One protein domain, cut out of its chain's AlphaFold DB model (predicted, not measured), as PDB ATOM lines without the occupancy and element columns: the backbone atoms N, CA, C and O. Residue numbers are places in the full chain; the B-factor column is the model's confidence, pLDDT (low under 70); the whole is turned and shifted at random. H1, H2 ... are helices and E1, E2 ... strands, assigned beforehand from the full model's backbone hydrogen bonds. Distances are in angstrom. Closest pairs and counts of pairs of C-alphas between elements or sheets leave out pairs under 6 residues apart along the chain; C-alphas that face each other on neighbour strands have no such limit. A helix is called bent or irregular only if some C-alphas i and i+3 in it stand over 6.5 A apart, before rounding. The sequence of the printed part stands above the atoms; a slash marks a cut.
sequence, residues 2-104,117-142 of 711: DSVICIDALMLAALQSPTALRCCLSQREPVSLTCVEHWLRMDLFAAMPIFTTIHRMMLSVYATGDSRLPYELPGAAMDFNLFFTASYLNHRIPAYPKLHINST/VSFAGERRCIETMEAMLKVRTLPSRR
ATOM      1  N   ASP A   2     249.912 282.742 170.487       37.56
ATOM      2  CA  ASP A   2     249.066 281.944 171.370       37.56
ATOM      3  C   ASP A   2     249.214 280.460 171.027       37.56
ATOM      4  O   ASP A   2     248.724 279.989 170.001       37.56
ATOM      5  N   SER A   3     249.938 279.713 171.860       48.38
ATOM      6  CA  SER A   3     249.989 278.259 171.757       48.38
ATOM      7  C   SER A   3     248.620 277.725 172.163       48.38
ATOM      8  O   SER A   3     248.320 277.615 173.351       48.38
ATOM      9  N   VAL A   4     247.765 277.446 171.180       59.41
ATOM     10  CA  VAL A   4     246.472 276.794 171.404       59.41
ATOM     11  C   VAL A   4     246.740 275.409 171.984       59.41
ATOM     12  O   VAL A   4     247.153 274.484 171.287       59.41
ATOM     13  N   ILE A   5     246.526 275.284 173.292       59.81
ATOM     14  CA  ILE A   5     246.669 274.033 174.022       59.81
ATOM     15  C   ILE A   5     245.520 273.113 173.598       59.81
ATOM     16  O   ILE A   5     244.373 273.302 174.000       59.81
ATOM     17  N   CYS A   6     245.824 272.124 172.759       65.56
ATOM     18  CA  CYS A   6     244.846 271.131 172.326       65.56
ATOM     19  C   CYS A   6     244.670 270.078 173.425       65.56
ATOM     20  O   CYS A   6     245.654 269.488 173.874       65.56
ATOM     21  N   ILE A   7     243.429 269.858 173.862       72.50
ATOM     22  CA  ILE A   7     243.068 268.830 174.841       72.50
ATOM     23  C   ILE A   7     241.966 267.974 174.220       72.50
ATOM     24  O   ILE A   7     240.931 268.498 173.812       72.50
ATOM     25  N   ASP A   8     242.188 266.665 174.147       78.06
ATOM     26  CA  ASP A   8     241.185 265.694 173.717       78.06
ATOM     27  C   ASP A   8     240.555 264.960 174.913       78.06
ATOM     28  O   ASP A   8     240.918 265.164 176.076       78.06
ATOM     29  N   ALA A   9     239.577 264.097 174.626       77.25
ATOM     30  CA  ALA A   9     238.893 263.303 175.642       77.25
ATOM     31  C   ALA A   9     239.860 262.409 176.439       77.25
ATOM     32  O   ALA A   9     239.660 262.214 177.637       77.25
ATOM     33  N   LEU A  10     240.928 261.912 175.805       81.94
ATOM     34  CA  LEU A  10     241.940 261.081 176.452       81.94
ATOM     35  C   LEU A  10     242.760 261.887 177.468       81.94
ATOM     36  O   LEU A  10     242.946 261.447 178.603       81.94
ATOM     37  N   MET A  11     243.215 263.081 177.085       80.50
ATOM     38  CA  MET A  11     243.941 263.993 177.964       80.50
ATOM     39  C   MET A  11     243.063 264.489 179.113       80.50
ATOM     40  O   MET A  11     243.513 264.489 180.258       80.50
ATOM     41  N   LEU A  12     241.802 264.846 178.847       81.31
ATOM     42  CA  LEU A  12     240.848 265.208 179.901       81.31
ATOM     43  C   LEU A  12     240.632 264.051 180.878       81.31
ATOM     44  O   LEU A  12     240.688 264.256 182.090       81.31
ATOM     45  N   ALA A  13     240.442 262.831 180.373       80.38
ATOM     46  CA  ALA A  13     240.270 261.653 181.211       80.38
ATOM     47  C   ALA A  13     241.508 261.386 182.083       80.38
ATOM     48  O   ALA A  13     241.366 261.099 183.272       80.38
ATOM     49  N   ALA A  14     242.713 261.548 181.523       82.25
ATOM     50  CA  ALA A  14     243.969 261.410 182.257       82.25
ATOM     51  C   ALA A  14     244.143 262.458 183.367       82.25
ATOM     52  O   ALA A  14     244.722 262.149 184.407       82.25
ATOM     53  N   LEU A  15     243.632 263.674 183.160       81.31
ATOM     54  CA  LEU A  15     243.691 264.764 184.136       81.31
ATOM     55  C   LEU A  15     242.608 264.668 185.221       81.31
ATOM     56  O   LEU A  15     242.821 265.151 186.330       81.31
ATOM     57  N   GLN A  16     241.452 264.069 184.920       83.00
ATOM     58  CA  GLN A  16     240.293 264.070 185.820       83.00
ATOM     59  C   GLN A  16     240.208 262.844 186.732       83.00
ATOM     60  O   GLN A  16     240.035 262.999 187.940       83.00
ATOM     61  N   SER A  17     240.269 261.618 186.190       86.12
ATOM     62  CA  SER A  17     240.189 260.415 187.030       86.12
ATOM     63  C   SER A  17     240.743 259.146 186.361       86.12
ATOM     64  O   SER A  17     240.500 258.909 185.175       86.12
ATOM     65  N   PRO A  18     241.394 258.245 187.128       85.06
ATOM     66  CA  PRO A  18     241.857 256.952 186.615       85.06
ATOM     67  C   PRO A  18     240.735 256.092 186.020       85.06
ATOM     68  O   PRO A  18     240.955 255.373 185.048       85.06
ATOM     69  N   THR A  19     239.524 256.173 186.579       85.19
ATOM     70  CA  THR A  19     238.358 255.417 186.103       85.19
ATOM     71  C   THR A  19     237.909 255.889 184.724       85.19
ATOM     72  O   THR A  19     237.708 255.058 183.842       85.19
ATOM     73  N   ALA A  20     237.818 257.206 184.506       85.50
ATOM     74  CA  ALA A  20     237.477 257.766 183.199       85.50
ATOM     75  C   ALA A  20     238.517 257.379 182.140       85.50
ATOM     76  O   ALA A  20     238.154 256.952 181.045       85.50
ATOM     77  N   LEU A  21     239.805 257.452 182.491       86.38
ATOM     78  CA  LEU A  21     240.893 257.056 181.600       86.38
ATOM     79  C   LEU A  21     240.819 255.564 181.246       86.38
ATOM     80  O   LEU A  21     240.942 255.199 180.078       86.38
ATOM     81  N   ARG A  22     240.552 254.701 182.233       85.62
ATOM     82  CA  ARG A  22     240.363 253.260 182.021       85.62
ATOM     83  C   ARG A  22     239.202 252.976 181.071       85.62
ATOM     84  O   ARG A  22     239.351 252.154 180.173       85.62
ATOM     85  N   CYS A  23     238.066 253.645 181.264       83.81
ATOM     86  CA  CYS A  23     236.913 253.528 180.380       83.81
ATOM     87  C   CYS A  23     237.258 253.951 178.952       83.81
ATOM     88  O   CYS A  23     236.963 253.188 178.041       83.81
ATOM     89  N   CYS A  24     237.928 255.095 178.758       83.69
ATOM     90  CA  CYS A  24     238.337 255.562 177.428       83.69
ATOM     91  C   CYS A  24     239.247 254.544 176.724       83.69
ATOM     92  O   CYS A  24     239.007 254.185 175.580       83.69
ATOM     93  N   LEU A  25     240.249 254.022 177.433       84.50
ATOM     94  CA  LEU A  25     241.226 253.072 176.889       84.50
ATOM     95  C   LEU A  25     240.682 251.650 176.681       84.50
ATOM     96  O   LEU A  25     241.328 250.851 176.016       84.50
ATOM     97  N   SER A  26     239.534 251.313 177.273       83.50
ATOM     98  CA  SER A  26     238.926 249.980 177.138       83.50
ATOM     99  C   SER A  26     237.917 249.911 175.989       83.50
ATOM    100  O   SER A  26     237.302 248.868 175.780       83.50
ATOM    101  N   GLN A  27     237.695 251.016 175.271       80.44
ATOM    102  CA  GLN A  27     236.787 251.063 174.129       80.44
ATOM    103  C   GLN A  27     237.358 250.279 172.941       80.44
ATOM    104  O   GLN A  27     238.559 250.054 172.830       80.44
ATOM    105  N   ARG A  28     236.472 249.853 172.033       72.50
ATOM    106  CA  ARG A  28     236.861 249.198 170.774       72.50
ATOM    107  C   ARG A  28     237.433 250.189 169.746       72.50
ATOM    108  O   ARG A  28     237.933 249.768 168.709       72.50
ATOM    109  N   GLU A  29     237.334 251.488 170.010       71.56
ATOM    110  CA  GLU A  29     237.807 252.539 169.111       71.56
ATOM    111  C   GLU A  29     239.318 252.772 169.264       71.56
ATOM    112  O   GLU A  29     239.830 252.747 170.388       71.56
ATOM    113  N   PRO A  30     240.047 253.000 168.158       67.19
ATOM    114  CA  PRO A  30     241.476 253.268 168.214       67.19
ATOM    115  C   PRO A  30     241.759 254.582 168.942       67.19
ATOM    116  O   PRO A  30     241.138 255.616 168.686       67.19
ATOM    117  N   VAL A  31     242.743 254.546 169.836       70.69
ATOM    118  CA  VAL A  31     243.130 255.704 170.644       70.69
ATOM    119  C   VAL A  31     244.229 256.485 169.923       70.69
ATOM    120  O   VAL A  31     245.295 255.947 169.623       70.69
ATOM    121  N   SER A  32     243.983 257.773 169.673       72.25
ATOM    122  CA  SER A  32     244.994 258.694 169.144       72.25
ATOM    123  C   SER A  32     245.792 259.337 170.279       72.25
ATOM    124  O   SER A  32     245.209 259.870 171.220       72.25
ATOM    125  N   LEU A  33     247.125 259.337 170.175       82.31
ATOM    126  CA  LEU A  33     248.019 260.035 171.112       82.31
ATOM    127  C   LEU A  33     248.455 261.421 170.605       82.31
ATOM    128  O   LEU A  33     249.317 262.058 171.203       82.31
ATOM    129  N   THR A  34     247.841 261.930 169.535       79.25
ATOM    130  CA  THR A  34     248.252 263.163 168.838       79.25
ATOM    131  C   THR A  34     248.317 264.408 169.723       79.25
ATOM    132  O   THR A  34     249.251 265.200 169.586       79.25
ATOM    133  N   CYS A  35     247.370 264.608 170.648       81.56
ATOM    134  CA  CYS A  35     247.412 265.773 171.542       81.56
ATOM    135  C   CYS A  35     248.557 265.651 172.559       81.56
ATOM    136  O   CYS A  35     249.282 266.619 172.792       81.56
ATOM    137  N   VAL A  36     248.793 264.444 173.084       85.62
ATOM    138  CA  VAL A  36     249.928 264.148 173.973       85.62
ATOM    139  C   VAL A  36     251.252 264.362 173.243       85.62
ATOM    140  O   VAL A  36     252.165 264.970 173.793       85.62
ATOM    141  N   GLU A  37     251.355 263.928 171.987       85.69
ATOM    142  CA  GLU A  37     252.531 264.183 171.159       85.69
ATOM    143  C   GLU A  37     252.801 265.678 170.960       85.69
ATOM    144  O   GLU A  37     253.951 266.109 171.011       85.69
ATOM    145  N   HIS A  38     251.762 266.478 170.706       82.88
ATOM    146  CA  HIS A  38     251.911 267.923 170.548       82.88
ATOM    147  C   HIS A  38     252.444 268.558 171.836       82.88
ATOM    148  O   HIS A  38     253.403 269.327 171.798       82.88
ATOM    149  N   TRP A  39     251.899 268.163 172.986       84.50
ATOM    150  CA  TRP A  39     252.380 268.621 174.285       84.50
ATOM    151  C   TRP A  39     253.815 268.176 174.572       84.50
ATOM    152  O   TRP A  39     254.599 268.982 175.056       84.50
ATOM    153  N   LEU A  40     254.201 266.946 174.219       86.31
ATOM    154  CA  LEU A  40     255.583 266.471 174.364       86.31
ATOM    155  C   LEU A  40     256.581 267.292 173.527       86.31
ATOM    156  O   LEU A  40     257.731 267.434 173.943       86.31
ATOM    157  N   ARG A  41     256.160 267.839 172.374       85.31
ATOM    158  CA  ARG A  41     256.981 268.763 171.563       85.31
ATOM    159  C   ARG A  41     257.058 270.166 172.169       85.31
ATOM    160  O   ARG A  41     258.102 270.800 172.055       85.31
ATOM    161  N   MET A  42     255.970 270.639 172.775       83.00
ATOM    162  CA  MET A  42     255.856 271.999 173.315       83.00
ATOM    163  C   MET A  42     256.488 272.144 174.704       83.00
ATOM    164  O   MET A  42     257.310 273.032 174.916       83.00
ATOM    165  N   ASP A  43     256.117 271.274 175.643       85.75
ATOM    166  CA  ASP A  43     256.614 271.258 177.018       85.75
ATOM    167  C   ASP A  43     256.709 269.816 177.535       85.75
ATOM    168  O   ASP A  43     255.749 269.211 178.027       85.75
ATOM    169  N   LEU A  44     257.924 269.275 177.456       86.81
ATOM    170  CA  LEU A  44     258.233 267.927 177.910       86.81
ATOM    171  C   LEU A  44     257.940 267.728 179.406       86.81
ATOM    172  O   LEU A  44     257.498 266.649 179.795       86.81
ATOM    173  N   PHE A  45     258.182 268.736 180.251       85.69
ATOM    174  CA  PHE A  45     258.031 268.608 181.702       85.69
ATOM    175  C   PHE A  45     256.563 268.562 182.118       85.69
ATOM    176  O   PHE A  45     256.211 267.762 182.986       85.69
ATOM    177  N   ALA A  46     255.710 269.357 181.472       84.62
ATOM    178  CA  ALA A  46     254.269 269.307 181.692       84.62
ATOM    179  C   ALA A  46     253.634 268.035 181.100       84.62
ATOM    180  O   ALA A  46     252.744 267.436 181.707       84.62
ATOM    181  N   ALA A  47     254.101 267.594 179.930       87.81
ATOM    182  CA  ALA A  47     253.513 266.470 179.206       87.81
ATOM    183  C   ALA A  47     253.901 265.093 179.772       87.81
ATOM    184  O   ALA A  47     253.082 264.170 179.760       87.81
ATOM    185  N   MET A  48     255.128 264.928 180.284       89.12
ATOM    186  CA  MET A  48     255.644 263.618 180.714       89.12
ATOM    187  C   MET A  48     254.801 262.930 181.798       89.12
ATOM    188  O   MET A  48     254.538 261.731 181.663       89.12
ATOM    189  N   PRO A  49     254.341 263.621 182.863       88.00
ATOM    190  CA  PRO A  49     253.502 262.999 183.887       88.00
ATOM    191  C   PRO A  49     252.151 262.526 183.334       88.00
ATOM    192  O   PRO A  49     251.683 261.442 183.694       88.00
ATOM    193  N   ILE A  50     251.549 263.302 182.424       88.31
ATOM    194  CA  ILE A  50     250.283 262.960 181.760       88.31
ATOM    195  C   ILE A  50     250.491 261.725 180.885       88.31
ATOM    196  O   ILE A  50     249.785 260.729 181.041       88.31
ATOM    197  N   PHE A  51     251.523 261.744 180.040       90.62
ATOM    198  CA  PHE A  51     251.878 260.620 179.180       90.62
ATOM    199  C   PHE A  51     252.156 259.344 179.987       90.62
ATOM    200  O   PHE A  51     251.645 258.272 179.669       90.62
ATOM    201  N   THR A  52     252.881 259.467 181.100       89.69
ATOM    202  CA  THR A  52     253.158 258.351 182.017       89.69
ATOM    203  C   THR A  52     251.881 257.792 182.643       89.69
ATOM    204  O   THR A  52     251.763 256.578 182.814       89.69
ATOM    205  N   THR A  53     250.918 258.653 182.983       89.56
ATOM    206  CA  THR A  53     249.623 258.247 183.552       89.56
ATOM    207  C   THR A  53     248.786 257.484 182.531       89.56
ATOM    208  O   THR A  53     248.289 256.400 182.845       89.56
ATOM    209  N   ILE A  54     248.708 257.994 181.296       90.12
ATOM    210  CA  ILE A  54     248.049 257.323 180.166       90.12
ATOM    211  C   ILE A  54     248.665 255.943 179.949       90.12
ATOM    212  O   ILE A  54     247.962 254.938 180.013       90.12
ATOM    213  N   HIS A  55     249.987 255.879 179.809       90.38
ATOM    214  CA  HIS A  55     250.713 254.634 179.599       90.38
ATOM    215  C   HIS A  55     250.501 253.610 180.730       90.38
ATOM    216  O   HIS A  55     250.239 252.438 180.466       90.38
ATOM    217  N   ARG A  56     250.577 254.022 182.004       89.31
ATOM    218  CA  ARG A  56     250.339 253.113 183.143       89.31
ATOM    219  C   ARG A  56     248.928 252.538 183.123       89.31
ATOM    220  O   ARG A  56     248.743 251.364 183.445       89.31
ATOM    221  N   MET A  57     247.945 253.353 182.746       89.25
ATOM    222  CA  MET A  57     246.580 252.870 182.600       89.25
ATOM    223  C   MET A  57     246.455 251.917 181.412       89.25
ATOM    224  O   MET A  57     245.839 250.871 181.572       89.25
ATOM    225  N   MET A  58     247.095 252.208 180.273       88.44
ATOM    226  CA  MET A  58     247.153 251.285 179.133       88.44
ATOM    227  C   MET A  58     247.742 249.936 179.556       88.44
ATOM    228  O   MET A  58     247.089 248.917 179.369       88.44
ATOM    229  N   LEU A  59     248.904 249.915 180.219       88.06
ATOM    230  CA  LEU A  59     249.506 248.681 180.745       88.06
ATOM    231  C   LEU A  59     248.535 247.898 181.640       88.06
ATOM    232  O   LEU A  59     248.409 246.684 181.499       88.06
ATOM    233  N   SER A  60     247.825 248.583 182.545       87.50
ATOM    234  CA  SER A  60     246.821 247.951 183.409       87.50
ATOM    235  C   SER A  60     245.642 247.384 182.614       87.50
ATOM    236  O   SER A  60     245.167 246.285 182.916       87.50
ATOM    237  N   VAL A  61     245.163 248.119 181.610       87.06
ATOM    238  CA  VAL A  61     244.052 247.712 180.748       87.06
ATOM    239  C   VAL A  61     244.448 246.503 179.911       87.06
ATOM    240  O   VAL A  61     243.723 245.525 179.967       87.06
ATOM    241  N   TYR A  62     245.610 246.476 179.254       82.81
ATOM    242  CA  TYR A  62     246.053 245.293 178.500       82.81
ATOM    243  C   TYR A  62     246.304 244.081 179.408       82.81
ATOM    244  O   TYR A  62     245.872 242.979 179.093       82.81
ATOM    245  N   ALA A  63     246.893 244.275 180.594       83.50
ATOM    246  CA  ALA A  63     247.116 243.174 181.536       83.50
ATOM    247  C   ALA A  63     245.815 242.545 182.078       83.50
ATOM    248  O   ALA A  63     245.811 241.385 182.479       83.50
ATOM    249  N   THR A  64     244.713 243.305 182.135       79.81
ATOM    250  CA  THR A  64     243.429 242.840 182.704       79.81
ATOM    251  C   THR A  64     242.327 242.616 181.670       79.81
ATOM    252  O   THR A  64     241.375 241.890 181.948       79.81
ATOM    253  N   GLY A  65     242.432 243.253 180.508       67.12
ATOM    254  CA  GLY A  65     241.423 243.325 179.457       67.12
ATOM    255  C   GLY A  65     241.430 242.112 178.539       67.12
ATOM    256  O   GLY A  65     240.346 241.638 178.213       67.12
ATOM    257  N   ASP A  66     242.605 241.540 178.245       63.25
ATOM    258  CA  ASP A  66     242.756 240.370 177.358       63.25
ATOM    259  C   ASP A  66     241.954 239.136 177.824       63.25
ATOM    260  O   ASP A  66     241.643 238.259 177.028       63.25
ATOM    261  N   SER A  67     241.578 239.070 179.107       65.81
ATOM    262  CA  SER A  67     240.754 237.984 179.666       65.81
ATOM    263  C   SER A  67     239.298 238.365 179.956       65.81
ATOM    264  O   SER A  67     238.491 237.489 180.257       65.81
ATOM    265  N   ARG A  68     238.948 239.659 179.926       73.25
ATOM    266  CA  ARG A  68     237.656 240.171 180.426       73.25
ATOM    267  C   ARG A  68     236.785 240.821 179.360       73.25
ATOM    268  O   ARG A  68     235.581 240.939 179.577       73.25
ATOM    269  N   LEU A  69     237.368 241.284 178.258       75.69
ATOM    270  CA  LEU A  69     236.633 241.942 177.183       75.69
ATOM    271  C   LEU A  69     236.294 240.932 176.074       75.69
ATOM    272  O   LEU A  69     237.142 240.122 175.715       75.69
ATOM    273  N   PRO A  70     235.081 240.980 175.491       75.25
ATOM    274  CA  PRO A  70     234.679 240.087 174.400       75.25
ATOM    275  C   PRO A  70     235.287 240.477 173.038       75.25
ATOM    276  O   PRO A  70     234.873 239.963 172.002       75.25
ATOM    277  N   TYR A  71     236.223 241.425 173.016       73.06
ATOM    278  CA  TYR A  71     236.907 241.921 171.828       73.06
ATOM    279  C   TYR A  71     238.370 242.209 172.161       73.06
ATOM    280  O   TYR A  71     238.697 242.559 173.296       73.06
ATOM    281  N   GLU A  72     239.237 242.112 171.154       74.50
ATOM    282  CA  GLU A  72     240.618 242.566 171.287       74.50
ATOM    283  C   GLU A  72     240.679 244.088 171.400       74.50
ATOM    284  O   GLU A  72     240.010 244.815 170.659       74.50
ATOM    285  N   LEU A  73     241.510 244.564 172.323       75.75
ATOM    286  CA  LEU A  73     241.795 245.984 172.460       75.75
ATOM    287  C   LEU A  73     242.543 246.483 171.210       75.75
ATOM    288  O   LEU A  73     243.570 245.890 170.847       75.75
ATOM    289  N   PRO A  74     242.064 247.560 170.558       71.62
ATOM    290  CA  PRO A  74     242.753 248.151 169.415       71.62
ATOM    291  C   PRO A  74     244.122 248.682 169.853       71.62
ATOM    292  O   PRO A  74     244.325 249.003 171.023       71.62
ATOM    293  N   GLY A  75     245.078 248.766 168.928       72.62
ATOM    294  CA  GLY A  75     246.359 249.419 169.210       72.62
ATOM    295  C   GLY A  75     246.225 250.941 169.346       72.62
ATOM    296  O   GLY A  75     245.156 251.515 169.128       72.62
ATOM    297  N   ALA A  76     247.356 251.612 169.569       81.12
ATOM    298  CA  ALA A  76     247.490 253.062 169.392       81.12
ATOM    299  C   ALA A  76     248.613 253.397 168.393       81.12
ATOM    300  O   ALA A  76     249.501 252.580 168.146       81.12
ATOM    301  N   ALA A  77     248.600 254.603 167.823       82.50
ATOM    302  CA  ALA A  77     249.694 255.122 167.000       82.50
ATOM    303  C   ALA A  77     250.356 256.318 167.689       82.50
ATOM    304  O   ALA A  77     249.660 257.169 168.245       82.50
ATOM    305  N   MET A  78     251.689 256.397 167.622       85.56
ATOM    306  CA  MET A  78     252.445 257.550 168.113       85.56
ATOM    307  C   MET A  78     253.664 257.856 167.237       85.56
ATOM    308  O   MET A  78     254.322 256.942 166.747       85.56
ATOM    309  N   ASP A  79     254.015 259.126 167.050       87.00
ATOM    310  CA  ASP A  79     255.260 259.512 166.379       87.00
ATOM    311  C   ASP A  79     256.488 259.283 167.274       87.00
ATOM    312  O   ASP A  79     256.800 260.063 168.176       87.00
ATOM    313  N   PHE A  80     257.237 258.216 166.990       90.62
ATOM    314  CA  PHE A  80     258.425 257.856 167.765       90.62
ATOM    315  C   PHE A  80     259.614 258.793 167.520       90.62
ATOM    316  O   PHE A  80     260.553 258.769 168.312       90.62
ATOM    317  N   ASN A  81     259.586 259.664 166.497       90.00
ATOM    318  CA  ASN A  81     260.652 260.651 166.270       90.00
ATOM    319  C   ASN A  81     260.858 261.590 167.472       90.00
ATOM    320  O   ASN A  81     261.961 262.094 167.681       90.00
ATOM    321  N   LEU A  82     259.831 261.764 168.311       89.25
ATOM    322  CA  LEU A  82     259.905 262.488 169.582       89.25
ATOM    323  C   LEU A  82     261.031 261.984 170.487       89.25
ATOM    324  O   LEU A  82     261.769 262.783 171.062       89.25
ATOM    325  N   PHE A  83     261.205 260.665 170.572       90.62
ATOM    326  CA  PHE A  83     262.186 260.031 171.454       90.62
ATOM    327  C   PHE A  83     263.626 260.165 170.942       90.62
ATOM    328  O   PHE A  83     264.572 259.920 171.683       90.62
ATOM    329  N   PHE A  84     263.813 260.595 169.692       90.50
ATOM    330  CA  PHE A  84     265.124 260.828 169.083       90.50
ATOM    331  C   PHE A  84     265.587 262.289 169.215       90.50
ATOM    332  O   PHE A  84     266.650 262.660 168.712       90.50
ATOM    333  N   THR A  85     264.789 263.146 169.855       87.56
ATOM    334  CA  THR A  85     265.124 264.559 170.058       87.56
ATOM    335  C   THR A  85     266.077 264.746 171.239       87.56
ATOM    336  O   THR A  85     266.017 264.026 172.236       87.56
ATOM    337  N   ALA A  86     266.946 265.759 171.154       83.81
ATOM    338  CA  ALA A  86     267.849 266.113 172.249       83.81
ATOM    339  C   ALA A  86     267.086 266.507 173.528       83.81
ATOM    340  O   ALA A  86     267.552 266.223 174.630       83.81
ATOM    341  N   SER A  87     265.900 267.117 173.395       83.00
ATOM    342  CA  SER A  87     265.041 267.475 174.530       83.00
ATOM    343  C   SER A  87     264.595 266.240 175.312       83.00
ATOM    344  O   SER A  87     264.717 266.230 176.536       83.00
ATOM    345  N   TYR A  88     264.146 265.186 174.622       86.12
ATOM    346  CA  TYR A  88     263.780 263.935 175.281       86.12
ATOM    347  C   TYR A  88     265.014 263.224 175.840       86.12
ATOM    348  O   TYR A  88     265.017 262.847 177.004       86.12
ATOM    349  N   LEU A  89     266.094 263.091 175.069       84.31
ATOM    350  CA  LEU A  89     267.297 262.377 175.511       84.31
ATOM    351  C   LEU A  89     267.954 263.000 176.751       84.31
ATOM    352  O   LEU A  89     268.431 262.279 177.623       84.31
ATOM    353  N   ASN A  90     267.940 264.324 176.876       82.56
ATOM    354  CA  ASN A  90     268.601 265.017 177.983       82.56
ATOM    355  C   ASN A  90     267.689 265.251 179.198       82.56
ATOM    356  O   ASN A  90     268.121 265.851 180.190       82.56
ATOM    357  N   HIS A  91     266.435 264.794 179.159       82.06
ATOM    358  CA  HIS A  91     265.490 265.039 180.244       82.06
ATOM    359  C   HIS A  91     265.935 264.366 181.555       82.06
ATOM    360  O   HIS A  91     266.546 263.298 181.565       82.06
ATOM    361  N   ARG A  92     265.602 264.970 182.702       78.38
ATOM    362  CA  ARG A  92     265.885 264.420 184.047       78.38
ATOM    363  C   ARG A  92     264.618 264.075 184.832       78.38
ATOM    364  O   ARG A  92     264.640 264.009 186.055       78.38
ATOM    365  N   ILE A  93     263.510 263.858 184.128       81.69
ATOM    366  CA  ILE A  93     262.209 263.603 184.750       81.69
ATOM    367  C   ILE A  93     262.218 262.184 185.348       81.69
ATOM    368  O   ILE A  93     262.480 261.232 184.613       81.69
ATOM    369  N   PRO A  94     261.945 262.010 186.654       73.12
ATOM    370  CA  PRO A  94     262.009 260.700 187.308       73.12
ATOM    371  C   PRO A  94     260.825 259.793 186.943       73.12
ATOM    372  O   PRO A  94     260.968 258.573 186.911       73.12
ATOM    373  N   ALA A  95     259.663 260.382 186.650       78.94
ATOM    374  CA  ALA A  95     258.457 259.677 186.235       78.94
ATOM    375  C   ALA A  95     258.308 259.731 184.707       78.94
ATOM    376  O   ALA A  95     257.941 260.767 184.159       78.94
ATOM    377  N   TYR A  96     258.601 258.617 184.042       83.06
ATOM    378  CA  TYR A  96     258.411 258.404 182.603       83.06
ATOM    379  C   TYR A  96     257.873 256.985 182.351       83.06
ATOM    380  O   TYR A  96     257.916 256.146 183.265       83.06
ATOM    381  N   PRO A  97     257.346 256.687 181.149       85.06
ATOM    382  CA  PRO A  97     256.870 255.350 180.806       85.06
ATOM    383  C   PRO A  97     257.974 254.291 180.902       85.06
ATOM    384  O   PRO A  97     259.047 254.445 180.318       85.06
ATOM    385  N   LYS A  98     257.680 253.210 181.635       84.31
ATOM    386  CA  LYS A  98     258.526 252.023 181.816       84.31
ATOM    387  C   LYS A  98     257.680 250.778 182.019       84.31
ATOM    388  O   LYS A  98     256.590 250.870 182.583       84.31
ATOM    389  N   LEU A  99     258.242 249.616 181.694       78.19
ATOM    390  CA  LEU A  99     257.620 248.311 181.942       78.19
ATOM    391  C   LEU A  99     257.442 247.983 183.430       78.19
ATOM    392  O   LEU A  99     256.383 247.518 183.843       78.19
ATOM    393  N   HIS A 100     258.466 248.233 184.250       75.50
ATOM    394  CA  HIS A 100     258.444 247.901 185.674       75.50
ATOM    395  C   HIS A 100     258.200 249.150 186.524       75.50
ATOM    396  O   HIS A 100     259.034 250.049 186.595       75.50
ATOM    397  N   ILE A 101     257.044 249.192 187.189       63.00
ATOM    398  CA  ILE A 101     256.582 250.345 187.982       63.00
ATOM    399  C   ILE A 101     257.294 250.421 189.349       63.00
ATOM    400  O   ILE A 101     257.460 251.512 189.888       63.00
ATOM    401  N   ASN A 102     257.769 249.280 189.872       51.88
ATOM    402  CA  ASN A 102     258.320 249.141 191.229       51.88
ATOM    403  C   ASN A 102     259.831 248.872 191.279       51.88
ATOM    404  O   ASN A 102     260.344 248.515 192.338       51.88
ATOM    405  N   SER A 103     260.566 249.012 190.169       47.91
ATOM    406  CA  SER A 103     262.027 248.994 190.260       47.91
ATOM    407  C   SER A 103     262.443 250.193 191.109       47.91
ATOM    408  O   SER A 103     262.192 251.335 190.709       47.91
ATOM    409  N   THR A 104     263.029 249.944 192.280       43.00
ATOM    410  CA  THR A 104     263.634 250.998 193.095       43.00
ATOM    411  C   THR A 104     264.543 251.839 192.199       43.00
ATOM    412  O   THR A 104     265.210 251.285 191.318       43.00
ATOM    413  N   VAL A 117     276.847 263.849 181.327       48.84
ATOM    414  CA  VAL A 117     275.709 263.363 180.531       48.84
ATOM    415  C   VAL A 117     275.837 261.851 180.321       48.84
ATOM    416  O   VAL A 117     276.347 261.418 179.298       48.84
ATOM    417  N   SER A 118     275.407 261.023 181.273       54.75
ATOM    418  CA  SER A 118     275.350 259.575 181.054       54.75
ATOM    419  C   SER A 118     274.315 259.235 179.972       54.75
ATOM    420  O   SER A 118     273.289 259.910 179.838       54.75
ATOM    421  N   PHE A 119     274.517 258.133 179.238       63.97
ATOM    422  CA  PHE A 119     273.508 257.562 178.325       63.97
ATOM    423  C   PHE A 119     272.238 257.066 179.051       63.97
ATOM    424  O   PHE A 119     271.444 256.316 178.480       63.97
ATOM    425  N   ALA A 120     271.982 257.516 180.286       69.50
ATOM    426  CA  ALA A 120     270.683 257.412 180.927       69.50
ATOM    427  C   ALA A 120     269.571 257.855 179.968       69.50
ATOM    428  O   ALA A 120     268.574 257.159 179.871       69.50
ATOM    429  N   GLY A 121     269.767 258.928 179.198       78.50
ATOM    430  CA  GLY A 121     268.826 259.361 178.163       78.50
ATOM    431  C   GLY A 121     268.456 258.280 177.146       78.50
ATOM    432  O   GLY A 121     267.281 257.995 176.932       78.50
ATOM    433  N   GLU A 122     269.459 257.641 176.544       86.06
ATOM    434  CA  GLU A 122     269.258 256.572 175.557       86.06
ATOM    435  C   GLU A 122     268.536 255.374 176.176       86.06
ATOM    436  O   GLU A 122     267.550 254.891 175.621       86.06
ATOM    437  N   ARG A 123     268.981 254.930 177.359       85.75
ATOM    438  CA  ARG A 123     268.335 253.834 178.090       85.75
ATOM    439  C   ARG A 123     266.870 254.148 178.384       85.75
ATOM    440  O   ARG A 123     266.021 253.281 178.226       85.75
ATOM    441  N   ARG A 124     266.562 255.389 178.765       85.88
ATOM    442  CA  ARG A 124     265.186 255.850 178.997       85.88
ATOM    443  C   ARG A 124     264.341 255.815 177.739       85.88
ATOM    444  O   ARG A 124     263.197 255.389 177.805       85.88
ATOM    445  N   CYS A 125     264.902 256.227 176.605       89.94
ATOM    446  CA  CYS A 125     264.214 256.149 175.321       89.94
ATOM    447  C   CYS A 125     263.887 254.700 174.961       89.94
ATOM    448  O   CYS A 125     262.759 254.425 174.565       89.94
ATOM    449  N   ILE A 126     264.840 253.782 175.152       91.00
ATOM    450  CA  ILE A 126     264.625 252.343 174.960       91.00
ATOM    451  C   ILE A 126     263.517 251.841 175.892       91.00
ATOM    452  O   ILE A 126     262.533 251.303 175.405       91.00
ATOM    453  N   GLU A 127     263.616 252.094 177.203       90.12
ATOM    454  CA  GLU A 127     262.611 251.666 178.191       90.12
ATOM    455  C   GLU A 127     261.211 252.219 177.873       90.12
ATOM    456  O   GLU A 127     260.220 251.503 178.009       90.12
ATOM    457  N   THR A 128     261.112 253.476 177.426       91.31
ATOM    458  CA  THR A 128     259.842 254.077 177.004       91.31
ATOM    459  C   THR A 128     259.314 253.431 175.731       91.31
ATOM    460  O   THR A 128     258.174 252.978 175.731       91.31
ATOM    461  N   MET A 129     260.107 253.356 174.658       93.31
ATOM    462  CA  MET A 129     259.660 252.756 173.397       93.31
ATOM    463  C   MET A 129     259.273 251.285 173.583       93.31
ATOM    464  O   MET A 129     258.264 250.850 173.037       93.31
ATOM    465  N   GLU A 130     260.021 250.533 174.390       92.81
ATOM    466  CA  GLU A 130     259.716 249.139 174.719       92.81
ATOM    467  C   GLU A 130     258.374 249.034 175.444       92.81
ATOM    468  O   GLU A 130     257.523 248.219 175.082       92.81
ATOM    469  N   ALA A 131     258.146 249.908 176.427       90.56
ATOM    470  CA  ALA A 131     256.897 249.953 177.168       90.56
ATOM    471  C   ALA A 131     255.698 250.302 176.273       90.56
ATOM    472  O   ALA A 131     254.668 249.630 176.348       90.56
ATOM    473  N   MET A 132     255.865 251.256 175.352       90.25
ATOM    474  CA  MET A 132     254.854 251.607 174.349       90.25
ATOM    475  C   MET A 132     254.547 250.437 173.402       90.25
ATOM    476  O   MET A 132     253.379 250.135 173.153       90.25
ATOM    477  N   LEU A 133     255.571 249.723 172.924       89.44
ATOM    478  CA  LEU A 133     255.385 248.554 172.059       89.44
ATOM    479  C   LEU A 133     254.654 247.410 172.785       89.44
ATOM    480  O   LEU A 133     253.818 246.743 172.174       89.44
ATOM    481  N   LYS A 134     254.892 247.205 174.091       88.38
ATOM    482  CA  LYS A 134     254.162 246.199 174.889       88.38
ATOM    483  C   LYS A 134     252.671 246.504 175.032       88.38
ATOM    484  O   LYS A 134     251.884 245.565 175.080       88.38
ATOM    485  N   VAL A 135     252.273 247.777 175.047       85.69
ATOM    486  CA  VAL A 135     250.855 248.198 175.035       85.69
ATOM    487  C   VAL A 135     250.313 248.425 173.621       85.69
ATOM    488  O   VAL A 135     249.422 249.246 173.424       85.69
ATOM    489  N   ARG A 136     250.876 247.737 172.617       84.69
ATOM    490  CA  ARG A 136     250.463 247.816 171.203       84.69
ATOM    491  C   ARG A 136     250.417 249.253 170.649       84.69
ATOM    492  O   ARG A 136     249.628 249.542 169.751       84.69
ATOM    493  N   THR A 137     251.258 250.160 171.157       86.31
ATOM    494  CA  THR A 137     251.433 251.488 170.552       86.31
ATOM    495  C   THR A 137     252.542 251.437 169.512       86.31
ATOM    496  O   THR A 137     253.704 251.213 169.846       86.31
ATOM    497  N   LEU A 138     252.181 251.634 168.247       86.00
ATOM    498  CA  LEU A 138     253.079 251.488 167.105       86.00
ATOM    499  C   LEU A 138     253.584 252.845 166.596       86.00
ATOM    500  O   LEU A 138     252.868 253.847 166.698       86.00
ATOM    501  N   PRO A 139     254.798 252.896 166.012       85.88
ATOM    502  CA  PRO A 139     255.296 254.115 165.401       85.88
ATOM    503  C   PRO A 139     254.448 254.485 164.180       85.88
ATOM    504  O   PRO A 139     254.349 253.718 163.222       85.88
ATOM    505  N   SER A 140     253.858 255.679 164.207       81.56
ATOM    506  CA  SER A 140     252.983 256.195 163.145       81.56
ATOM    507  C   SER A 140     253.745 256.551 161.865       81.56
ATOM    508  O   SER A 140     253.189 256.532 160.770       81.56
ATOM    509  N   ARG A 141     255.033 256.894 161.989       81.50
ATOM    510  CA  ARG A 141     255.893 257.373 160.899       81.50
ATOM    511  C   ARG A 141     257.270 256.713 160.966       81.50
ATOM    512  O   ARG A 141     257.727 256.294 162.027       81.50
ATOM    513  N   ARG A 142     257.957 256.662 159.819       87.00
ATOM    514  CA  ARG A 142     259.378 256.275 159.745       87.00
ATOM    515  C   ARG A 142     260.257 257.314 160.448       87.00
ATOM    516  O   ARG A 142     259.896 258.492 160.517       87.00
TER     517      ARG A 142
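What this domain is: This is residues 2 to 104 and 117 to 142 of the 711 residues of an uncharacterized protein of Trypanosoma cruzi Dm28c (UniProt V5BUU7). What would a first look show? A helical body is built round one long helix, H4: the H1 and H2 hairpin crosses one side of it, H3 folds back along its first part, and H7 runs past its other side with the short H5 and H6 packed on H7. A tiny two-stranded sheet, E1 beside E2, lies near the last part of H7. What is it made of? The printed part has 129 residues with seven named helices and two named strands in the order H1 H2 H3 H4 E1 H5 H6 H7 E2; the sheet, of order E1, E2, is parallel, and the class is mostly helix. It is compact, with a radius of gyration of the C-alphas of 14.4 A and spans of 47 by 39 by 30 A.

How they stand to each other: How do the two strands pair? E1, residues 76 to 78, and E2, residues 137 to 139, are parallel at 38 degrees, and C-alphas 76 and 137 face each other at 4.4 A. N 138 and O 76 are 2.8 A apart and N 78 and O 138 are 3.0 A apart, both within hydrogen-bond range. Residues 31 to 32 also pair, parallel, with residues 76 to 77 of E1. What comes next to the sheet? H7, residues 120 to 134, comes nearest to E2 with the C-alphas of Met 132 and Leu 138, 7.5 A apart. H5, residues 80 to 84, touches residues 125 to 129 of H7 alone, the closest C-alphas being those of Phe 83 and Cys 125 at 5.8 A. H6, residues 86 to 89, touches residues 121 to 125 of H7 alone, the closest C-alphas being those of Leu 89 and Gly 121 at 4.3 A. What surrounds the hub? H4, residues 44 to 65, is the hub; with H3, residues 34 to 42, it forms a hairpin at a shallow tilt of 30 degrees, opposite ways, with the C-alphas of Leu 40 and Ala 47 closest at 5.3 A. H1, residues 9 to 16, and H2, residues 18 to 25, form a hairpin at a shallow tilt of 11 degrees, and both touch H4, about perpendicular to it at 80 and 73 degrees, with closest C-alphas Ala 14 and Ile 54 at 6.1 A and Arg 22 and Met 57 at 6.3 A. H4 and H7 are close but not clearly touching, with the C-alphas of His 55 and Met 132 closest at 7.3 A. What do the helix backbones show? In H1, H2, H3 and H7 every O i to N i+4 pair is within hydrogen-bond range. In H4 it is 16 of 18, and in H5 0 of 1, beside 2 of 2 O i to N i+3 pairs; H6 is too short for an O i to N i+4 pair.

Where its parts are: Where do the long helices run? H4 spans 29.8 A, from C-alpha 44 at (258.233, 267.927, 177.910) to C-alpha 65 at (241.423, 243.325, 179.457); it is irregular, but only just, with C-alphas 46 and 49 6.7 A apart. H7 spans 20.9 A and H3 12.5 A. Where are the first and last elements? H1 begins at C-alpha 9, (238.893, 263.303, 175.642), and E2 ends at C-alpha 139, (255.296, 254.115, 165.401).

The domain as a whole: How far does it reach? The two C-alphas farthest apart are those of Pro 70 and Val 117, 47.6 A. Where is it cut? Residues 105 to 116 are not printed, and C-alphas 104 and 117 are 21.4 A apart across the cut, in the link from H6 to H7. Of the links printed whole, none is long. Where is confidence low? The mean pLDDT of the printed part is 80.3, and residues 2 to 6, 30, 65 to 67, 101 to 104 and 117 to 120 are under 70.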